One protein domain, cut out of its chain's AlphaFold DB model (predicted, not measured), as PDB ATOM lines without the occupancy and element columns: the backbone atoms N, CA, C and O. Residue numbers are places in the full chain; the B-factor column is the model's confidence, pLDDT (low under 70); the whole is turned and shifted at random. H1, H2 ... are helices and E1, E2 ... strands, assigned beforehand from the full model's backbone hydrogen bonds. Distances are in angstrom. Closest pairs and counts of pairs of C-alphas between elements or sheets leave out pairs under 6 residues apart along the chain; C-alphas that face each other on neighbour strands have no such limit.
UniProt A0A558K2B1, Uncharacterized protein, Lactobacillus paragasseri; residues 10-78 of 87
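AT A GLANCE: This is residues 10 to 78 of the 87 residues of an uncharacterized protein of Lactobacillus paragasseri (UniProt A0A558K2B1). A long, strongly twisted ribbon of three antiparallel strands, E1, E2 and E3, makes the length of the domain, and a winding stretch with no named element, residues 10 to 30, runs together with the short helix H1 along the E1 side of that ribbon. The strands fold back on each other as two hairpins. The printed part has 69 residues, with one named helix and three named strands in the order H1, E1, E2, E3; the sheet's order is E1, E2, E3, all antiparallel. The class is mostly strand, though under half of the residues are in named elements. The whole is compact, with a radius of gyration of the C-alphas of 12.0 A, and elongated, spanning 37 by 20 by 18 A.

IN THESE COORDINATES: The printed part begins at Tyr 10, whose C-alpha is at (122.108, 152.549, 232.409), and residues 10 to 30 hold no named element. H1, residues 31 to 35, follows; it measures 6.2 A from first to last C-alpha. E1 takes residues 44 to 52 and is 24.5 A long, beginning at C-alpha 44 at (132.491, 154.356, 244.718). E2, residues 55 to 64, is the longest strand by residues and measures 27.3 A. E3, residues 69 to 77, is 25.8 A long and ends at C-alpha 77 at (131.782, 144.980, 228.164).

HOW THE PARTS SIT: E1, E2 and E3 form a meander, each strand the antiparallel neighbour of the one before. E1 and E3 are the edge strands and E2 is the inner one. The directions of E1 and E2 differ by 152 degrees; the C-alphas of Arg 50 and Val 56 face each other at 4.4 A, and N 45 and O 61 are within hydrogen-bond range at 2.8 A, as are N 57 and O 49 at 2.9 A. The directions of E2 and E3 differ by 156 degrees; the C-alphas of Thr 57 and Glu 76 face each other at 4.2 A, and N 60 and O 73, 2.8 A apart, and N 71 and O 62, 2.9 A apart, are within hydrogen-bond range. The sheet's C-alphas lie up to 6.0 A off their best plane. H1 is on the sheet but only grazes it, with its residues 31 to 35. The closest C-alphas of H1 and E1 are those of Met 34 and Phe 45, 7.3 A apart. In H1 every O i to N i+4 pair is within hydrogen-bond range.

THE WHOLE: The two C-alphas farthest apart, those of Arg 53 and Glu 66, are 36.9 A apart. The printed part has no cut. The links from E1 to E2 and from E2 to E3 are tight, and the link from H1 to E1, of 8 residues, is short. The mean pLDDT of the printed part is 84.4; residues 40 to 42, and residues 64 to 69, of which 64 belongs to E2 and 69 to E3, are under 70.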
ATOM      1  N   TYR A  10     120.682 152.887 232.409       90.00
ATOM      2  CA  TYR A  10     122.108 152.549 232.409       90.00
ATOM      3  C   TYR A  10     122.691 152.380 230.995       90.00
ATOM      4  O   TYR A  10     123.882 152.561 230.796       90.00
ATOM      5  N   CYS A  11     121.856 152.044 230.005       89.25
ATOM      6  CA  CYS A  11     122.235 151.913 228.590       89.25
ATOM      7  C   CYS A  11     121.923 153.177 227.772       89.25
ATOM      8  O   CYS A  11     121.979 153.147 226.541       89.25
ATOM      9  N   ASP A  12     121.478 154.248 228.427       89.12
ATOM     10  CA  ASP A  12     121.058 155.484 227.778       89.12
ATOM     11  C   ASP A  12     122.182 156.522 227.863       89.12
ATOM     12  O   ASP A  12     122.184 157.384 228.746       89.12
ATOM     13  N   PHE A  13     123.143 156.386 226.943       89.25
ATOM     14  CA  PHE A  13     124.326 157.240 226.796       89.25
ATOM     15  C   PHE A  13     123.932 158.626 226.268       89.25
ATOM     16  O   PHE A  13     123.945 158.872 225.061       89.25
ATOM     17  N   GLN A  14     123.521 159.524 227.161       79.56
ATOM     18  CA  GLN A  14     123.192 160.907 226.801       79.56
ATOM     19  C   GLN A  14     124.236 161.873 227.353       79.56
ATOM     20  O   GLN A  14     124.986 161.539 228.265       79.56
ATOM     21  N   GLY A  15     124.240 163.090 226.814       77.69
ATOM     22  CA  GLY A  15     125.221 164.113 227.164       77.69
ATOM     23  C   GLY A  15     126.511 163.999 226.354       77.69
ATOM     24  O   GLY A  15     126.682 163.093 225.531       77.69
ATOM     25  N   GLU A  16     127.402 164.960 226.565       81.44
ATOM     26  CA  GLU A  16     128.673 165.070 225.840       81.44
ATOM     27  C   GLU A  16     129.641 163.936 226.220       81.44
ATOM     28  O   GLU A  16     130.360 163.425 225.364       81.44
ATOM     29  N   ASP A  17     129.548 163.441 227.453       84.38
ATOM     30  CA  ASP A  17     130.456 162.426 228.004       84.38
ATOM     31  C   ASP A  17     130.120 160.994 227.560       84.38
ATOM     32  O   ASP A  17     130.893 160.065 227.807       84.38
ATOM     33  N   GLN A  18     128.960 160.810 226.912       91.75
ATOM     34  CA  GLN A  18     128.431 159.509 226.486       91.75
ATOM     35  C   GLN A  18     128.298 158.503 227.648       91.75
ATOM     36  O   GLN A  18     128.570 157.308 227.495       91.75
ATOM     37  N   ILE A  19     127.859 158.988 228.814       91.50
ATOM     38  CA  ILE A  19     127.709 158.210 230.049       91.50
ATOM     39  C   ILE A  19     126.238 157.811 230.262       91.50
ATOM     40  O   ILE A  19     125.305 158.584 230.026       91.50
ATOM     41  N   GLY A  20     126.024 156.556 230.657       90.31
ATOM     42  CA  GLY A  20     124.736 156.044 231.119       90.31
ATOM     43  C   GLY A  20     124.408 156.502 232.543       90.31
ATOM     44  O   GLY A  20     125.154 157.237 233.175       90.31
ATOM     45  N   MET A  21     123.276 156.067 233.089       92.12
ATOM     46  CA  MET A  21     122.993 156.285 234.513       92.12
ATOM     47  C   MET A  21     124.062 155.623 235.399       92.12
ATOM     48  O   MET A  21     124.534 154.529 235.088       92.12
ATOM     49  N   GLU A  22     124.420 156.270 236.504       91.94
ATOM     50  CA  GLU A  22     125.332 155.703 237.491       91.94
ATOM     51  C   GLU A  22     124.611 154.588 238.275       91.94
ATOM     52  O   GLU A  22     123.442 154.706 238.639       91.94
ATOM     53  N   ILE A  23     125.286 153.455 238.455       88.94
ATOM     54  CA  ILE A  23     124.738 152.150 238.842       88.94
ATOM     55  C   ILE A  23     124.364 152.081 240.323       88.94
ATOM     56  O   ILE A  23     123.399 151.381 240.654       88.94
ATOM     57  N   ASN A  24     125.118 152.743 241.199       86.19
ATOM     58  CA  ASN A  24     124.962 152.633 242.647       86.19
ATOM     59  C   ASN A  24     123.922 153.629 243.188       86.19
ATOM     60  O   ASN A  24     123.041 153.258 243.958       86.19
ATOM     61  N   SER A  25     124.009 154.885 242.766       84.94
ATOM     62  CA  SER A  25     123.131 155.996 243.140       84.94
ATOM     63  C   SER A  25     121.865 156.087 242.292       84.94
ATOM     64  O   SER A  25     120.933 156.793 242.678       84.94
ATOM     65  N   GLU A  26     121.840 155.422 241.131       88.19
ATOM     66  CA  GLU A  26     120.761 155.500 240.136       88.19
ATOM     67  C   GLU A  26     120.483 156.942 239.667       88.19
ATOM     68  O   GLU A  26     119.395 157.278 239.189       88.19
ATOM     69  N   LYS A  27     121.477 157.827 239.806       87.75
ATOM     70  CA  LYS A  27     121.419 159.210 239.335       87.75
ATOM     71  C   LYS A  27     122.120 159.341 237.999       87.75
ATOM     72  O   LYS A  27     123.001 158.565 237.630       87.75
ATOM     73  N   ARG A  28     121.726 160.371 237.260       87.25
ATOM     74  CA  ARG A  28     122.445 160.775 236.061       87.25
ATOM     75  C   ARG A  28     123.474 161.825 236.438       87.25
ATOM     76  O   ARG A  28     123.088 162.922 236.832       87.25
ATOM     77  N   LEU A  29     124.741 161.450 236.351       88.12
ATOM     78  CA  LEU A  29     125.880 162.282 236.711       88.12
ATOM     79  C   LEU A  29     126.855 162.297 235.528       88.12
ATOM     80  O   LEU A  29     127.050 161.259 234.895       88.12
ATOM     81  N   SER A  30     127.428 163.459 235.222       88.69
ATOM     82  CA  SER A  30     128.612 163.554 234.361       88.69
ATOM     83  C   SER A  30     129.853 163.033 235.085       88.69
ATOM     84  O   SER A  30     129.861 162.913 236.313       88.69
ATOM     85  N   GLU A  31     130.918 162.767 234.330       85.94
ATOM     86  CA  GLU A  31     132.226 162.409 234.904       85.94
ATOM     87  C   GLU A  31     132.726 163.516 235.850       85.94
ATOM     88  O   GLU A  31     133.078 163.242 236.995       85.94
ATOM     89  N   ASP A  32     132.612 164.783 235.434       86.94
ATOM     90  CA  ASP A  32     132.971 165.946 236.258       86.94
ATOM     91  C   ASP A  32     132.153 166.033 237.551       86.94
ATOM     92  O   ASP A  32     132.687 166.350 238.614       86.94
ATOM     93  N   GLN A  33     130.847 165.744 237.485       88.38
ATOM     94  CA  GLN A  33     129.995 165.742 238.672       88.38
ATOM     95  C   GLN A  33     130.438 164.668 239.654       88.38
ATOM     96  O   GLN A  33     130.505 164.952 240.845       88.38
ATOM     97  N   MET A  34     130.768 163.473 239.164       87.25
ATOM     98  CA  MET A  34     131.291 162.398 240.001       87.25
ATOM     99  C   MET A  34     132.614 162.809 240.651       87.25
ATOM    100  O   MET A  34     132.741 162.718 241.866       87.25
ATOM    101  N   MET A  35     133.554 163.355 239.878       81.38
ATOM    102  CA  MET A  35     134.853 163.811 240.389       81.38
ATOM    103  C   MET A  35     134.748 164.983 241.375       81.38
ATOM    104  O   MET A  35     135.592 165.103 242.257       81.38
ATOM    105  N   SER A  36     133.715 165.823 241.258       81.38
ATOM    106  CA  SER A  36     133.482 166.976 242.142       81.38
ATOM    107  C   SER A  36     132.844 166.645 243.494       81.38
ATOM    108  O   SER A  36     132.744 167.531 244.345       81.38
ATOM    109  N   VAL A  37     132.353 165.415 243.681       78.31
ATOM    110  CA  VAL A  37     131.771 164.988 244.961       78.31
ATOM    111  C   VAL A  37     132.870 164.972 246.018       78.31
ATOM    112  O   VAL A  37     134.009 164.638 245.723       78.31
ATOM    113  N   ASP A  38     132.540 165.367 247.246       71.50
ATOM    114  CA  ASP A  38     133.459 165.201 248.370       71.50
ATOM    115  C   ASP A  38     133.536 163.705 248.687       71.50
ATOM    116  O   ASP A  38     132.548 163.101 249.118       71.50
ATOM    117  N   TRP A  39     134.657 163.080 248.336       70.88
ATOM    118  CA  TRP A  39     134.797 161.635 248.400       70.88
ATOM    119  C   TRP A  39     135.160 161.212 249.825       70.88
ATOM    120  O   TRP A  39     136.320 161.268 250.227       70.88
ATOM    121  N   GLU A  40     134.159 160.788 250.595       66.06
ATOM    122  CA  GLU A  40     134.402 160.096 251.864       66.06
ATOM    123  C   GLU A  40     135.099 158.744 251.610       66.06
ATOM    124  O   GLU A  40     134.902 158.124 250.560       66.06
ATOM    125  N   ASP A  41     135.893 158.272 252.578       60.88
ATOM    126  CA  ASP A  41     136.540 156.952 252.527       60.88
ATOM    127  C   ASP A  41     135.531 155.862 252.121       60.88
ATOM    128  O   ASP A  41     134.495 155.667 252.768       60.88
ATOM    129  N   GLY A  42     135.850 155.124 251.055       64.19
ATOM    130  CA  GLY A  42     135.014 154.038 250.535       64.19
ATOM    131  C   GLY A  42     133.907 154.467 249.566       64.19
ATOM    132  O   GLY A  42     133.051 153.647 249.220       64.19
ATOM    133  N   TYR A  43     133.897 155.721 249.108       74.62
ATOM    134  CA  TYR A  43     132.956 156.173 248.087       74.62
ATOM    135  C   TYR A  43     133.320 155.626 246.693       74.62
ATOM    136  O   TYR A  43     134.480 155.674 246.277       74.62
ATOM    137  N   TRP A  44     132.320 155.089 245.980       85.38
ATOM    138  CA  TRP A  44     132.491 154.356 244.718       85.38
ATOM    139  C   TRP A  44     131.371 154.682 243.717       85.38
ATOM    140  O   TRP A  44     130.191 154.415 243.984       85.38
ATOM    141  N   PHE A  45     131.730 155.142 242.515       90.44
ATOM    142  CA  PHE A  45     130.816 155.256 241.372       90.44
ATOM    143  C   PHE A  45     131.060 154.184 240.314       90.44
ATOM    144  O   PHE A  45     132.196 153.848 239.998       90.44
ATOM    145  N   ASN A  46     129.978 153.667 239.739       93.19
ATOM    146  CA  ASN A  46     130.023 152.727 238.626       93.19
ATOM    147  C   ASN A  46     129.122 153.220 237.500       93.19
ATOM    148  O   ASN A  46     127.930 153.426 237.706       93.19
ATOM    149  N   TYR A  47     129.634 153.353 236.285       93.19
ATOM    150  CA  TYR A  47     128.816 153.785 235.152       93.19
ATOM    151  C   TYR A  47     129.272 153.164 233.843       93.19
ATOM    152  O   TYR A  47     130.403 152.710 233.694       93.19
ATOM    153  N   LEU A  48     128.357 153.127 232.875       93.88
ATOM    154  CA  LEU A  48     128.682 152.706 231.519       93.88
ATOM    155  C   LEU A  48     129.057 153.927 230.692       93.88
ATOM    156  O   LEU A  48     128.278 154.876 230.614       93.88
ATOM    157  N   ARG A  49     130.208 153.882 230.029       94.19
ATOM    158  CA  ARG A  49     130.672 154.919 229.110       94.19
ATOM    159  C   ARG A  49     130.790 154.346 227.711       94.19
ATOM    160  O   ARG A  49     131.477 153.350 227.494       94.19
ATOM    161  N   ARG A  50     130.139 154.980 226.742       92.75
ATOM    162  CA  ARG A  50     130.282 154.609 225.335       92.75
ATOM    163  C   ARG A  50     131.483 155.342 224.737       92.75
ATOM    164  O   ARG A  50     131.458 156.558 224.583       92.75
ATOM    165  N   ARG A  51     132.536 154.596 224.395       90.00
ATOM    166  CA  ARG A  51     133.773 155.134 223.798       90.00
ATOM    167  C   ARG A  51     133.615 155.393 222.301       90.00
ATOM    168  O   ARG A  51     134.117 156.383 221.781       90.00
ATOM    169  N   ASN A  52     132.893 154.515 221.609       87.00
ATOM    170  CA  ASN A  52     132.522 154.666 220.204       87.00
ATOM    171  C   ASN A  52     131.204 153.914 219.930       87.00
ATOM    172  O   ASN A  52     130.557 153.440 220.856       87.00
ATOM    173  N   ARG A  53     130.772 153.816 218.666       82.44
ATOM    174  CA  ARG A  53     129.475 153.213 218.309       82.44
ATOM    175  C   ARG A  53     129.280 151.789 218.850       82.44
ATOM    176  O   ARG A  53     128.150 151.464 219.208       82.44
ATOM    177  N   ASP A  54     130.352 151.004 218.917       84.69
ATOM    178  CA  ASP A  54     130.316 149.564 219.194       84.69
ATOM    179  C   ASP A  54     131.121 149.175 220.451       84.69
ATOM    180  O   ASP A  54     131.217 147.998 220.779       84.69
ATOM    181  N   GLN A  55     131.688 150.153 221.165       92.00
ATOM    182  CA  GLN A  55     132.520 149.935 222.347       92.00
ATOM    183  C   GLN A  55     131.927 150.650 223.557       92.00
ATOM    184  O   GLN A  55     131.820 151.885 223.591       92.00
ATOM    185  N   VAL A  56     131.572 149.858 224.566       94.19
ATOM    186  CA  VAL A  56     131.108 150.342 225.862       94.19
ATOM    187  C   VAL A  56     132.006 149.789 226.956       94.19
ATOM    188  O   VAL A  56     132.338 148.607 226.981       94.19
ATOM    189  N   THR A  57     132.369 150.669 227.876       95.50
ATOM    190  CA  THR A  57     133.239 150.383 229.006       95.50
ATOM    191  C   THR A  57     132.441 150.547 230.293       95.50
ATOM    192  O   THR A  57     131.704 151.523 230.448       95.50
ATOM    193  N   LEU A  58     132.565 149.597 231.214       94.88
ATOM    194  CA  LEU A  58     132.215 149.793 232.613       94.88
ATOM    195  C   LEU A  58     133.367 150.543 233.276       94.88
ATOM    196  O   LEU A  58     134.491 150.045 233.285       94.88
ATOM    197  N   VAL A  59     133.070 151.728 233.791       94.31
ATOM    198  CA  VAL A  59     134.016 152.570 234.519       94.31
ATOM    199  C   VAL A  59     133.672 152.509 236.001       94.31
ATOM    200  O   VAL A  59     132.510 152.697 236.375       94.31
ATOM    201  N   SER A  60     134.681 152.250 236.821       92.31
ATOM    202  CA  SER A  60     134.608 152.259 238.275       92.31
ATOM    203  C   SER A  60     135.536 153.347 238.801       92.31
ATOM    204  O   SER A  60     136.743 153.270 238.602       92.31
ATOM    205  N   LEU A  61     134.966 154.359 239.450       89.56
ATOM    206  CA  LEU A  61     135.714 155.399 240.151       89.56
ATOM    207  C   LEU A  61     135.649 155.114 241.645       89.56
ATOM    208  O   LEU A  61     134.547 154.985 242.186       89.56
ATOM    209  N   HIS A  62     136.793 155.043 242.313       86.38
ATOM    210  CA  HIS A  62     136.853 154.783 243.748       86.38
ATOM    211  C   HIS A  62     137.943 155.606 244.430       86.38
ATOM    212  O   HIS A  62     138.878 156.093 243.794       86.38
ATOM    213  N   THR A  63     137.759 155.816 245.731       76.38
ATOM    214  CA  THR A  63     138.747 156.466 246.594       76.38
ATOM    215  C   THR A  63     139.867 155.506 246.935       76.38
ATOM    216  O   THR A  63     139.616 154.406 247.427       76.38
ATOM    217  N   ASP A  64     141.102 155.958 246.741       69.56
ATOM    218  CA  ASP A  64     142.254 155.295 247.327       69.56
ATOM    219  C   ASP A  64     142.488 155.867 248.731       69.56
ATOM    220  O   ASP A  64     143.034 156.966 248.915       69.56
ATOM    221  N   ASN A  65     142.041 155.099 249.728       60.09
ATOM    222  CA  ASN A  65     142.151 155.428 251.149       60.09
ATOM    223  C   ASN A  65     143.611 155.631 251.607       60.09
ATOM    224  O   ASN A  65     143.838 156.174 252.688       60.09
ATOM    225  N   GLU A  66     144.614 155.195 250.834       60.53
ATOM    226  CA  GLU A  66     146.020 155.338 251.222       60.53
ATOM    227  C   GLU A  66     146.650 156.669 250.775       60.53
ATOM    228  O   GLU A  66     147.668 157.076 251.346       60.53
ATOM    229  N   PHE A  67     146.050 157.391 249.816       56.34
ATOM    230  CA  PHE A  67     146.732 158.510 249.147       56.34
ATOM    231  C   PHE A  67     145.911 159.792 248.938       56.34
ATOM    232  O   PHE A  67     146.443 160.746 248.364       56.34
ATOM    233  N   TYR A  68     144.665 159.879 249.428       61.50
ATOM    234  CA  TYR A  68     143.757 161.006 249.123       61.50
ATOM    235  C   TYR A  68     143.642 161.265 247.605       61.50
ATOM    236  O   TYR A  68     143.475 162.402 247.154       61.50
ATOM    237  N   SER A  69     143.782 160.205 246.811       67.94
ATOM    238  CA  SER A  69     143.631 160.191 245.359       67.94
ATOM    239  C   SER A  69     142.419 159.350 244.968       67.94
ATOM    240  O   SER A  69     141.857 158.619 245.784       67.94
ATOM    241  N   PHE A  70     141.988 159.479 243.717       73.88
ATOM    242  CA  PHE A  70     140.982 158.605 243.125       73.88
ATOM    243  C   PHE A  70     141.646 157.708 242.086       73.88
ATOM    244  O   PHE A  70     142.548 158.152 241.372       73.88
ATOM    245  N   ASP A  71     141.144 156.487 241.979       83.44
ATOM    246  CA  ASP A  71     141.523 155.531 240.951       83.44
ATOM    247  C   ASP A  71     140.349 155.270 240.006       83.44
ATOM    248  O   ASP A  71     139.171 155.404 240.360       83.44
ATOM    249  N   ILE A  72     140.697 154.933 238.763       88.56
ATOM    250  CA  ILE A  72     139.746 154.653 237.690       88.56
ATOM    251  C   ILE A  72     140.059 153.281 237.107       88.56
ATOM    252  O   ILE A  72     141.095 153.097 236.468       88.56
ATOM    253  N   ASP A  73     139.124 152.349 237.260       90.94
ATOM    254  CA  ASP A  73     139.162 151.054 236.590       90.94
ATOM    255  C   ASP A  73     138.210 151.044 235.393       90.94
ATOM    256  O   ASP A  73     137.055 151.466 235.477       90.94
ATOM    257  N   GLU A  74     138.690 150.530 234.263       94.44
ATOM    258  CA  GLU A  74     137.947 150.494 233.008       94.44
ATOM    259  C   GLU A  74     137.957 149.094 232.400       94.44
ATOM    260  O   GLU A  74     139.013 148.532 232.106       94.44
ATOM    261  N   VAL A  75     136.769 148.539 232.157       94.56
ATOM    262  CA  VAL A  75     136.610 147.214 231.544       94.56
ATOM    263  C   VAL A  75     135.640 147.295 230.373       94.56
ATOM    264  O   VAL A  75     134.498 147.720 230.528       94.56
ATOM    265  N   GLU A  76     136.073 146.872 229.186       95.44
ATOM    266  CA  GLU A  76     135.185 146.745 228.027       95.44
ATOM    267  C   GLU A  76     134.156 145.631 228.256       95.44
ATOM    268  O   GLU A  76     134.498 144.530 228.692       95.44
ATOM    269  N   ILE A  77     132.887 145.914 227.960       94.00
ATOM    270  CA  ILE A  77     131.782 144.980 228.164       94.00
ATOM    271  C   ILE A  77     130.834 144.954 226.962       94.00
ATOM    272  O   ILE A  77     130.525 145.975 226.354       94.00
ATOM    273  N   GLU A  78     130.283 143.777 226.667       93.06
ATOM    274  CA  GLU A  78     129.288 143.614 225.596       93.06
ATOM    275  C   GLU A  78     127.838 143.682 226.100       93.06
ATOM    276  O   GLU A  78     126.906 143.884 225.318       93.06
TER     277      GLU A  78